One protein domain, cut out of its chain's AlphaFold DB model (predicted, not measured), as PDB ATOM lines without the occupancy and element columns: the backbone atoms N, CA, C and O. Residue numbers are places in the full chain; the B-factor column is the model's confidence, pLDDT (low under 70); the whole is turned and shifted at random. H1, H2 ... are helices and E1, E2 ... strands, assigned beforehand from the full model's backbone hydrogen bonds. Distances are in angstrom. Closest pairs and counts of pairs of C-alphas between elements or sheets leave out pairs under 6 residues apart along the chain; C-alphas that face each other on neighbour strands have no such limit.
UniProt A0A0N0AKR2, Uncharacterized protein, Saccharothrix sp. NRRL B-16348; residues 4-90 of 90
ATOM      1  N   VAL A   4     158.408 140.111 137.972       94.75
ATOM      2  CA  VAL A   4     159.564 141.010 137.910       94.75
ATOM      3  C   VAL A   4     159.369 142.088 138.972       94.75
ATOM      4  O   VAL A   4     158.337 142.759 138.989       94.75
ATOM      5  N   ILE A   5     160.339 142.227 139.865       96.38
ATOM      6  CA  ILE A   5     160.389 143.249 140.906       96.38
ATOM      7  C   ILE A   5     161.508 144.195 140.501       96.38
ATOM      8  O   ILE A   5     162.655 143.773 140.411       96.38
ATOM      9  N   VAL A   6     161.179 145.449 140.217       95.69
ATOM     10  CA  VAL A   6     162.164 146.455 139.812       95.69
ATOM     11  C   VAL A   6     162.338 147.433 140.960       95.69
ATOM     12  O   VAL A   6     161.350 147.930 141.493       95.69
ATOM     13  N   TYR A   7     163.583 147.703 141.340       94.31
ATOM     14  CA  TYR A   7     163.897 148.765 142.282       94.31
ATOM     15  C   TYR A   7     163.487 150.126 141.700       94.31
ATOM     16  O   TYR A   7     163.874 150.483 140.581       94.31
ATOM     17  N   GLU A   8     162.707 150.882 142.468       91.12
ATOM     18  CA  GLU A   8     162.283 152.242 142.140       91.12
ATOM     19  C   GLU A   8     162.971 153.206 143.121       91.12
ATOM     20  O   GLU A   8     162.632 153.180 144.308       91.12
ATOM     21  N   PRO A   9     163.965 154.001 142.678       85.75
ATOM     22  CA  PRO A   9     164.581 155.013 143.532       85.75
ATOM     23  C   PRO A   9     163.595 156.150 143.825       85.75
ATOM     24  O   PRO A   9     162.685 156.415 143.037       85.75
ATOM     25  N   ASP A  10     163.807 156.861 144.934       87.56
ATOM     26  CA  ASP A  10     163.057 158.085 145.234       87.56
ATOM     27  C   ASP A  10     163.397 159.221 144.243       87.56
ATOM     28  O   ASP A  10     162.516 160.008 143.882       87.56
ATOM     29  N   ASP A  11     164.651 159.289 143.776       86.75
ATOM     30  CA  ASP A  11     165.120 160.187 142.717       86.75
ATOM     31  C   ASP A  11     165.945 159.406 141.677       86.75
ATOM     32  O   ASP A  11     166.878 158.679 142.013       86.75
ATOM     33  N   ASP A  12     165.632 159.559 140.386       80.31
ATOM     34  CA  ASP A  12     166.345 158.859 139.305       80.31
ATOM     35  C   ASP A  12     167.856 159.167 139.294       80.31
ATOM     36  O   ASP A  12     168.658 158.345 138.843       80.31
ATOM     37  N   THR A  13     168.265 160.324 139.827       83.00
ATOM     38  CA  THR A  13     169.683 160.696 139.927       83.00
ATOM     39  C   THR A  13     170.471 159.836 140.917       83.00
ATOM     40  O   THR A  13     171.687 159.714 140.755       83.00
ATOM     41  N   ASP A  14     169.813 159.175 141.876       83.56
ATOM     42  CA  ASP A  14     170.464 158.291 142.855       83.56
ATOM     43  C   ASP A  14     171.057 157.033 142.206       83.56
ATOM     44  O   ASP A  14     172.003 156.433 142.722       83.56
ATOM     45  N   VAL A  15     170.506 156.633 141.058       87.88
ATOM     46  CA  VAL A  15     170.892 155.413 140.333       87.88
ATOM     47  C   VAL A  15     171.415 155.697 138.928       87.88
ATOM     48  O   VAL A  15     171.714 154.765 138.174       87.88
ATOM     49  N   GLU A  16     171.540 156.975 138.559       88.25
ATOM     50  CA  GLU A  16     171.992 157.382 137.235       88.25
ATOM     51  C   GLU A  16     173.430 156.899 136.983       88.25
ATOM     52  O   GLU A  16     174.364 157.179 137.735       88.25
ATOM     53  N   GLY A  17     173.611 156.135 135.904       88.75
ATOM     54  CA  GLY A  17     174.913 155.588 135.515       88.75
ATOM     55  C   GLY A  17     175.405 154.407 136.357       88.75
ATOM     56  O   GLY A  17     176.483 153.881 136.065       88.75
ATOM     57  N   LEU A  18     174.644 153.953 137.360       93.69
ATOM     58  CA  LEU A  18     174.973 152.728 138.084       93.69
ATOM     59  C   LEU A  18     174.666 151.493 137.224       93.69
ATOM     60  O   LEU A  18     173.655 151.469 136.518       93.69
ATOM     61  N   PRO A  19     175.510 150.445 137.272       96.19
ATOM     62  CA  PRO A  19     175.198 149.177 136.633       96.19
ATOM     63  C   PRO A  19     174.070 148.460 137.377       96.19
ATOM     64  O   PRO A  19     174.018 148.483 138.605       96.19
ATOM     65  N   TRP A  20     173.209 147.771 136.636       97.06
ATOM     66  CA  TRP A  20     172.093 146.998 137.177       97.06
ATOM     67  C   TRP A  20     172.384 145.501 137.131       97.06
ATOM     68  O   TRP A  20     173.112 145.018 136.258       97.06
ATOM     69  N   ALA A  21     171.800 144.761 138.067       97.94
ATOM     70  CA  ALA A  21     171.851 143.308 138.125       97.94
ATOM     71  C   ALA A  21     170.439 142.720 138.206       97.94
ATOM     72  O   ALA A  21     169.485 143.394 138.594       97.94
ATOM     73  N   ILE A  22     170.321 141.451 137.811       98.25
ATOM     74  CA  ILE A  22     169.098 140.664 137.963       98.25
ATOM     75  C   ILE A  22     169.400 139.478 138.872       98.25
ATOM     76  O   ILE A  22     170.257 138.658 138.533       98.25
ATOM     77  N   THR A  23     168.676 139.354 139.976       97.94
ATOM     78  CA  THR A  23     168.649 138.149 140.808       97.94
ATOM     79  C   THR A  23     167.457 137.297 140.392       97.94
ATOM     80  O   THR A  23     166.309 137.723 140.509       97.94
ATOM     81  N   PHE A  24     167.717 136.096 139.882       97.38
ATOM     82  CA  PHE A  24     166.678 135.112 139.590       97.38
ATOM     83  C   PHE A  24     166.555 134.136 140.749       97.38
ATOM     84  O   PHE A  24     167.555 133.573 141.195       97.38
ATOM     85  N   GLU A  25     165.330 133.886 141.194       96.00
ATOM     86  CA  GLU A  25     165.035 132.979 142.300       96.00
ATOM     87  C   GLU A  25     163.813 132.097 142.018       96.00
ATOM     88  O   GLU A  25     162.917 132.439 141.231       96.00
ATOM     89  N   ALA A  26     163.801 130.927 142.657       94.81
ATOM     90  CA  ALA A  26     162.706 129.979 142.565       94.81
ATOM     91  C   ALA A  26     161.452 130.558 143.226       94.81
ATOM     92  O   ALA A  26     161.453 130.929 144.398       94.81
ATOM     93  N   SER A  27     160.349 130.597 142.486       89.88
ATOM     94  CA  SER A  27     159.043 130.920 143.055       89.88
ATOM     95  C   SER A  27     158.339 129.649 143.554       89.88
ATOM     96  O   SER A  27     158.697 128.531 143.186       89.88
ATOM     97  N   ALA A  28     157.308 129.823 144.388       80.81
ATOM     98  CA  ALA A  28     156.613 128.736 145.082       80.81
ATOM     99  C   ALA A  28     156.307 127.511 144.193       80.81
ATOM    100  O   ALA A  28     155.557 127.609 143.221       80.81
ATOM    101  N   GLY A  29     156.837 126.353 144.601       84.06
ATOM    102  CA  GLY A  29     156.678 125.071 143.909       84.06
ATOM    103  C   GLY A  29     157.918 124.611 143.140       84.06
ATOM    104  O   GLY A  29     157.954 123.457 142.728       84.06
ATOM    105  N   GLU A  30     158.922 125.474 142.996       89.81
ATOM    106  CA  GLU A  30     160.218 125.148 142.400       89.81
ATOM    107  C   GLU A  30     161.319 125.071 143.474       89.81
ATOM    108  O   GLU A  30     161.256 125.766 144.489       89.81
ATOM    109  N   GLU A  31     162.340 124.240 143.246       90.19
ATOM    110  CA  GLU A  31     163.429 123.983 144.203       90.19
ATOM    111  C   GLU A  31     164.795 124.122 143.514       90.19
ATOM    112  O   GLU A  31     165.426 123.142 143.112       90.19
ATOM    113  N   TRP A  32     165.249 125.363 143.334       94.56
ATOM    114  CA  TRP A  32     166.569 125.674 142.784       94.56
ATOM    115  C   TRP A  32     167.160 126.935 143.432       94.56
ATOM    116  O   TRP A  32     166.434 127.776 143.958       94.56
ATOM    117  N   ALA A  33     168.494 127.033 143.441       94.19
ATOM    118  CA  ALA A  33     169.226 128.114 144.105       94.19
ATOM    119  C   ALA A  33     169.211 129.408 143.283       94.19
ATOM    120  O   ALA A  33     169.397 129.362 142.065       94.19
ATOM    121  N   SER A  34     169.059 130.554 143.946       95.88
ATOM    122  CA  SER A  34     169.103 131.847 143.268       95.88
ATOM    123  C   SER A  34     170.475 132.127 142.644       95.88
ATOM    124  O   SER A  34     171.509 131.614 143.084       95.88
ATOM    125  N   PHE A  35     170.488 132.933 141.585       97.44
ATOM    126  CA  PHE A  35     171.718 133.373 140.933       97.44
ATOM    127  C   PHE A  35     171.576 134.787 140.371       97.44
ATOM    128  O   PHE A  35     170.477 135.239 140.051       97.44
ATOM    129  N   VAL A  36     172.713 135.469 140.227       97.69
ATOM    130  CA  VAL A  36     172.789 136.866 139.781       97.69
ATOM    131  C   VAL A  36     173.350 136.942 138.358       97.69
ATOM    132  O   VAL A  36     174.290 136.224 138.012       97.69
ATOM    133  N   CYS A  37     172.785 137.823 137.535       96.44
ATOM    134  CA  CYS A  37     173.243 138.163 136.187       96.44
ATOM    135  C   CYS A  37     173.508 139.671 136.069       96.44
ATOM    136  O   CYS A  37     172.763 140.472 136.629       96.44
ATOM    137  N   GLY A  38     174.539 140.068 135.317       94.81
ATOM    138  CA  GLY A  38     174.908 141.472 135.105       94.81
ATOM    139  C   GLY A  38     176.414 141.668 134.896       94.81
ATOM    140  O   GLY A  38     177.158 140.680 134.858       94.81
ATOM    141  N   PRO A  39     176.889 142.921 134.766       95.94
ATOM    142  CA  PRO A  39     176.116 144.167 134.838       95.94
ATOM    143  C   PRO A  39     175.363 144.514 133.538       95.94
ATOM    144  O   PRO A  39     175.796 144.141 132.449       95.94
ATOM    145  N   TYR A  40     174.273 145.275 133.666       96.69
ATOM    146  CA  TYR A  40     173.424 145.772 132.572       96.69
ATOM    147  C   TYR A  40     173.123 147.276 132.706       96.69
ATOM    148  O   TYR A  40     173.303 147.858 133.777       96.69
ATOM    149  N   GLU A  41     172.608 147.890 131.637       95.81
ATOM    150  CA  GLU A  41     171.798 149.114 131.740       95.81
ATOM    151  C   GLU A  41     170.403 148.762 132.293       95.81
ATOM    152  O   GLU A  41     169.931 147.636 132.108       95.81
ATOM    153  N   ARG A  42     169.722 149.711 132.955       94.62
ATOM    154  CA  ARG A  42     168.414 149.472 133.600       94.62
ATOM    155  C   ARG A  42     167.391 148.859 132.646       94.62
ATOM    156  O   ARG A  42     166.802 147.825 132.955       94.62
ATOM    157  N   ASP A  43     167.200 149.480 131.485       95.25
ATOM    158  CA  ASP A  43     166.174 149.060 130.526       95.25
ATOM    159  C   ASP A  43     166.469 147.668 129.945       95.25
ATOM    160  O   ASP A  43     165.552 146.875 129.726       95.25
ATOM    161  N   ASP A  44     167.748 147.328 129.761       96.88
ATOM    162  CA  ASP A  44     168.157 145.992 129.325       96.88
ATOM    163  C   ASP A  44     167.939 144.932 130.407       96.88
ATOM    164  O   ASP A  44     167.513 143.817 130.091       96.88
ATOM    165  N   ALA A  45     168.187 145.276 131.675       97.56
ATOM    166  CA  ALA A  45     167.921 144.386 132.797       97.56
ATOM    167  C   ALA A  45     166.420 144.073 132.915       97.56
ATOM    168  O   ALA A  45     166.034 142.906 133.005       97.56
ATOM    169  N   VAL A  46     165.569 145.105 132.845       97.06
ATOM    170  CA  VAL A  46     164.105 144.957 132.892       97.06
ATOM    171  C   VAL A  46     163.611 144.110 131.721       97.06
ATOM    172  O   VAL A  46     162.899 143.129 131.935       97.06
ATOM    173  N   ARG A  47     164.047 144.420 130.493       98.00
ATOM    174  CA  ARG A  47     163.654 143.662 129.299       98.00
ATOM    175  C   ARG A  47     164.017 142.179 129.414       98.00
ATOM    176  O   ARG A  47     163.188 141.323 129.114       98.00
ATOM    177  N   LEU A  48     165.238 141.857 129.852       97.88
ATOM    178  CA  LEU A  48     165.667 140.463 130.006       97.88
ATOM    179  C   LEU A  48     164.853 139.732 131.084       97.88
ATOM    180  O   LEU A  48     164.462 138.581 130.881       97.88
ATOM    181  N   ALA A  49     164.572 140.387 132.212       97.56
ATOM    182  CA  ALA A  49     163.750 139.813 133.275       97.56
ATOM    183  C   ALA A  49     162.329 139.476 132.783       97.56
ATOM    184  O   ALA A  49     161.824 138.381 133.050       97.56
ATOM    185  N   GLU A  50     161.709 140.373 132.010       97.25
ATOM    186  CA  GLU A  50     160.393 140.149 131.399       97.25
ATOM    187  C   GLU A  50     160.409 138.999 130.380       97.25
ATOM    188  O   GLU A  50     159.509 138.156 130.386       97.25
ATOM    189  N   GLU A  51     161.443 138.917 129.534       97.88
ATOM    190  CA  GLU A  51     161.617 137.827 128.565       97.88
ATOM    191  C   GLU A  51     161.734 136.456 129.257       97.88
ATOM    192  O   GLU A  51     161.092 135.490 128.833       97.88
ATOM    193  N   VAL A  52     162.503 136.365 130.349       96.38
ATOM    194  CA  VAL A  52     162.647 135.126 131.134       96.38
ATOM    195  C   VAL A  52     161.325 134.730 131.790       96.38
ATOM    196  O   VAL A  52     160.934 133.563 131.712       96.38
ATOM    197  N   LEU A  53     160.601 135.686 132.380       94.50
ATOM    198  CA  LEU A  53     159.297 135.429 132.999       94.50
ATOM    199  C   LEU A  53     158.235 135.001 131.969       94.50
ATOM    200  O   LEU A  53     157.354 134.195 132.272       94.50
ATOM    201  N   ALA A  54     158.316 135.505 130.735       94.94
ATOM    202  CA  ALA A  54     157.451 135.069 129.640       94.94
ATOM    203  C   ALA A  54     157.784 133.643 129.161       94.94
ATOM    204  O   ALA A  54     156.885 132.901 128.751       94.94
ATOM    205  N   ALA A  55     159.060 133.254 129.209       95.00
ATOM    206  CA  ALA A  55     159.535 131.952 128.748       95.00
ATOM    207  C   ALA A  55     159.373 130.832 129.789       95.00
ATOM    208  O   ALA A  55     159.176 129.676 129.406       95.00
ATOM    209  N   SER A  56     159.438 131.150 131.086       89.62
ATOM    210  CA  SER A  56     159.367 130.167 132.167       89.62
ATOM    211  C   SER A  56     158.391 130.570 133.262       89.62
ATOM    212  O   SER A  56     158.356 131.704 133.725       89.62
ATOM    213  N   ARG A  57     157.624 129.587 133.742       88.62
ATOM    214  CA  ARG A  57     156.869 129.721 134.992       88.62
ATOM    215  C   ARG A  57     157.792 129.407 136.161       88.62
ATOM    216  O   ARG A  57     158.861 128.836 135.965       88.62
ATOM    217  N   GLY A  58     157.364 129.751 137.367       91.44
ATOM    218  CA  GLY A  58     158.103 129.339 138.553       91.44
ATOM    219  C   GLY A  58     159.322 130.215 138.871       91.44
ATOM    220  O   GLY A  58     160.076 129.861 139.767       91.44
ATOM    221  N   VAL A  59     159.501 131.352 138.190       94.38
ATOM    222  CA  VAL A  59     160.652 132.252 138.360       94.38
ATOM    223  C   VAL A  59     160.195 133.596 138.919       94.38
ATOM    224  O   VAL A  59     159.187 134.150 138.473       94.38
ATOM    225  N   THR A  60     160.960 134.131 139.861       96.06
ATOM    226  CA  THR A  60     160.928 135.545 140.246       96.06
ATOM    227  C   THR A  60     162.241 136.189 139.821       96.06
ATOM    228  O   THR A  60     163.296 135.561 139.905       96.06
ATOM    229  N   ALA A  61     162.167 137.420 139.321       97.38
ATOM    230  CA  ALA A  61     163.327 138.209 138.930       97.38
ATOM    231  C   ALA A  61     163.324 139.528 139.704       97.38
ATOM    232  O   ALA A  61     162.356 140.282 139.622       97.38
ATOM    233  N   VAL A  62     164.397 139.808 140.435       97.75
ATOM    234  CA  VAL A  62     164.621 141.076 141.136       97.75
ATOM    235  C   VAL A  62     165.649 141.873 140.345       97.75
ATOM    236  O   VAL A  62     166.739 141.378 140.087       97.75
ATOM    237  N   VAL A  63     165.284 143.075 139.912       97.88
ATOM    238  CA  VAL A  63     166.096 143.967 139.080       97.88
ATOM    239  C   VAL A  63     166.474 145.185 139.911       97.88
ATOM    240  O   VAL A  63     165.607 145.985 140.264       97.88
ATOM    241  N   GLU A  64     167.759 145.336 140.217       96.94
ATOM    242  CA  GLU A  64     168.249 146.347 141.161       96.94
ATOM    243  C   GLU A  64     169.599 146.955 140.734       96.94
ATOM    244  O   GLU A  64     170.389 146.296 140.043       96.94
ATOM    245  N   PRO A  65     169.877 148.220 141.103       96.31
ATOM    246  CA  PRO A  65     171.171 148.846 140.863       96.31
ATOM    247  C   PRO A  65     172.236 148.287 141.816       96.31
ATOM    248  O   PRO A  65     171.976 148.004 142.983       96.31
ATOM    249  N   LEU A  66     173.477 148.193 141.346       93.06
ATOM    250  CA  LEU A  66     174.617 147.839 142.185       93.06
ATOM    251  C   LEU A  66     175.137 149.081 142.914       93.06
ATOM    252  O   LEU A  66     175.869 149.895 142.344       93.06
ATOM    253  N   LEU A  67     174.777 149.199 144.191       89.44
ATOM    254  CA  LEU A  67     175.261 150.259 145.070       89.44
ATOM    255  C   LEU A  67     176.681 149.927 145.570       89.44
ATOM    256  O   LEU A  67     176.886 148.885 146.200       89.44
ATOM    257  N   PRO A  68     177.691 150.772 145.301       87.88
ATOM    258  CA  PRO A  68     179.058 150.495 145.719       87.88
ATOM    259  C   PRO A  68     179.221 150.680 147.232       87.88
ATOM    260  O   PRO A  68     179.025 151.771 147.761       87.88
ATOM    261  N   VAL A  69     179.673 149.630 147.918       91.12
ATOM    262  CA  VAL A  69     180.148 149.730 149.303       91.12
ATOM    263  C   VAL A  69     181.630 150.095 149.285       91.12
ATOM    264  O   VAL A  69     182.444 149.383 148.693       91.12
ATOM    265  N   THR A  70     181.994 151.217 149.908       92.75
ATOM    266  CA  THR A  70     183.366 151.752 149.847       92.75
ATOM    267  C   THR A  70     184.223 151.394 151.057       92.75
ATOM    268  O   THR A  70     185.448 151.418 150.954       92.75
ATOM    269  N   GLU A  71     183.611 151.033 152.185       96.44
ATOM    270  CA  GLU A  71     184.311 150.724 153.431       96.44
ATOM    271  C   GLU A  71     184.163 149.241 153.792       96.44
ATOM    272  O   GLU A  71     183.069 148.680 153.827       96.44
ATOM    273  N   ALA A  72     185.277 148.590 154.134       97.12
ATOM    274  CA  ALA A  72     185.254 147.187 154.557       97.12
ATOM    275  C   ALA A  72     184.450 146.973 155.854       97.12
ATOM    276  O   ALA A  72     183.921 145.885 156.074       97.12
ATOM    277  N   ALA A  73     184.363 147.996 156.714       97.38
ATOM    278  CA  ALA A  73     183.592 147.939 157.953       97.38
ATOM    279  C   ALA A  73     182.092 147.733 157.693       97.38
ATOM    280  O   ALA A  73     181.475 146.947 158.406       97.38
ATOM    281  N   ASP A  74     181.543 148.363 156.650       95.62
ATOM    282  CA  ASP A  74     180.130 148.229 156.282       95.62
ATOM    283  C   ASP A  74     179.827 146.799 155.823       95.62
ATOM    284  O   ASP A  74     178.889 146.171 156.305       95.62
ATOM    285  N   VAL A  75     180.699 146.224 154.985       95.56
ATOM    286  CA  VAL A  75     180.579 144.822 154.547       95.56
ATOM    287  C   VAL A  75     180.633 143.861 155.738       95.56
ATOM    288  O   VAL A  75     179.856 142.912 155.819       95.56
ATOM    289  N   LEU A  76     181.555 144.090 156.677       97.44
ATOM    290  CA  LEU A  76     181.690 143.252 157.871       97.44
ATOM    291  C   LEU A  76     180.486 143.376 158.812       97.44
ATOM    292  O   LEU A  76     180.123 142.381 159.437       97.44
ATOM    293  N   ALA A  77     179.871 144.557 158.903       96.19
ATOM    294  CA  ALA A  77     178.649 144.762 159.672       96.19
ATOM    295  C   ALA A  77     177.478 143.968 159.076       96.19
ATOM    296  O   ALA A  77     176.827 143.231 159.811       96.19
ATOM    297  N   THR A  78     177.281 144.014 157.752       94.06
ATOM    298  CA  THR A  78     176.263 143.198 157.067       94.06
ATOM    299  C   THR A  78     176.492 141.700 157.278       94.06
ATOM    300  O   THR A  78     175.555 140.960 157.549       94.06
ATOM    301  N   ILE A  79     177.744 141.227 157.212       96.06
ATOM    302  CA  ILE A  79     178.060 139.813 157.487       96.06
ATOM    303  C   ILE A  79     177.688 139.418 158.923       96.06
ATOM    304  O   ILE A  79     177.258 138.289 159.146       96.06
ATOM    305  N   ALA A  80     177.908 140.302 159.898       97.06
ATOM    306  CA  ALA A  80     177.544 140.035 161.285       97.06
ATOM    307  C   ALA A  80     176.020 139.956 161.456       97.06
ATOM    308  O   ALA A  80     175.539 138.983 162.023       97.06
ATOM    309  N   GLU A  81     175.280 140.910 160.887       95.31
ATOM    310  CA  GLU A  81     173.810 140.927 160.908       95.31
ATOM    311  C   GLU A  81     173.210 139.639 160.324       95.31
ATOM    312  O   GLU A  81     172.406 138.981 160.977       95.31
ATOM    313  N   LEU A  82     173.679 139.211 159.148       93.62
ATOM    314  CA  LEU A  82     173.191 137.989 158.497       93.62
ATOM    315  C   LEU A  82     173.462 136.716 159.313       93.62
ATOM    316  O   LEU A  82     172.691 135.763 159.247       93.62
ATOM    317  N   ARG A  83     174.562 136.674 160.075       93.75
ATOM    318  CA  ARG A  83     174.853 135.542 160.969       93.75
ATOM    319  C   ARG A  83     173.917 135.518 162.167       93.75
ATOM    320  O   ARG A  83     173.427 134.450 162.513       93.75
ATOM    321  N   ASP A  84     173.658 136.680 162.761       93.38
ATOM    322  CA  ASP A  84     172.742 136.799 163.896       93.38
ATOM    323  C   ASP A  84     171.305 136.397 163.489       93.38
ATOM    324  O   ASP A  84     170.590 135.766 164.270       93.38
ATOM    325  N   GLU A  85     170.879 136.712 162.259       89.88
ATOM    326  CA  GLU A  85     169.580 136.290 161.705       89.88
ATOM    327  C   GLU A  85     169.473 134.773 161.483       89.88
ATOM    328  O   GLU A  85     168.414 134.186 161.736       89.88
ATOM    329  N   GLU A  86     170.554 134.134 161.023       86.19
ATOM    330  CA  GLU A  86     170.622 132.678 160.848       86.19
ATOM    331  C   GLU A  86     170.469 131.972 162.202       86.19
ATOM    332  O   GLU A  86     169.566 131.152 162.353       86.19
ATOM    333  N   GLU A  87     171.248 132.378 163.211       82.25
ATOM    334  CA  GLU A  87     171.175 131.821 164.570       82.25
ATOM    335  C   GLU A  87     169.799 132.048 165.229       82.25
ATOM    336  O   GLU A  87     169.332 131.221 166.012       82.25
ATOM    337  N   ALA A  88     169.125 133.165 164.930       79.25
ATOM    338  CA  ALA A  88     167.785 133.460 165.443       79.25
ATOM    339  C   ALA A  88     166.671 132.625 164.785       79.25
ATOM    340  O   ALA A  88     165.559 132.553 165.319       79.25
ATOM    341  N   SER A  89     166.953 132.032 163.623       70.12
ATOM    342  CA  SER A  89     166.021 131.201 162.858       70.12
ATOM    343  C   SER A  89     166.139 129.701 163.186       70.12
ATOM    344  O   SER A  89     165.341 128.912 162.668       70.12
ATOM    345  N   GLU A  90     167.098 129.320 164.041       61.94
ATOM    346  CA  GLU A  90     167.367 127.953 164.529       61.94
ATOM    347  C   GLU A  90     166.626 127.571 165.828       61.94
ATOM    348  O   GLU A  90     166.358 128.436 166.696       61.94
TER     349      GLU A  90
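What this domain is: This is residues 4 to 90 of the 90 residues of an uncharacterized protein of Saccharothrix sp. NRRL B-16348 (UniProt A0A0N0AKR2). H1 covers one face of a four-stranded sheet in two layers; beyond the other face, residues 69 to 90, with H2, stick out. Printed are 87 residues, mixed in class, with two named helices and the mixed sheet E1 E4 E2 E3. The whole is loose, radius of gyration of the C-alphas 15.4 A, spanning 38 by 38 by 21 A.

Where its parts are: E1 is residues 4 to 6, from C-alpha 4 (159.564, 141.010, 137.910); E2 20 to 26; E3 35 to 40; H1 42 to 55; E4 59 to 65; H2 72 to 88, to C-alpha 88 (167.785, 133.460, 165.443).

How they stand to each other: E4 is parallel to E1, N 5 to O 61 2.8 A. E2 and E3 form a hairpin, N 22 to O 37 2.9 A. Both pairs are within hydrogen-bond range, as is every O i to N i+4 pair in H1 and H2. H1 is on the sheet; its closest C-alphas with E4, Ala 49 and Ala 61, are 5.9 A apart.

The domain as a whole: The printed part has no cut; E1 to E2 is a long link; residue 90 has pLDDT under 70.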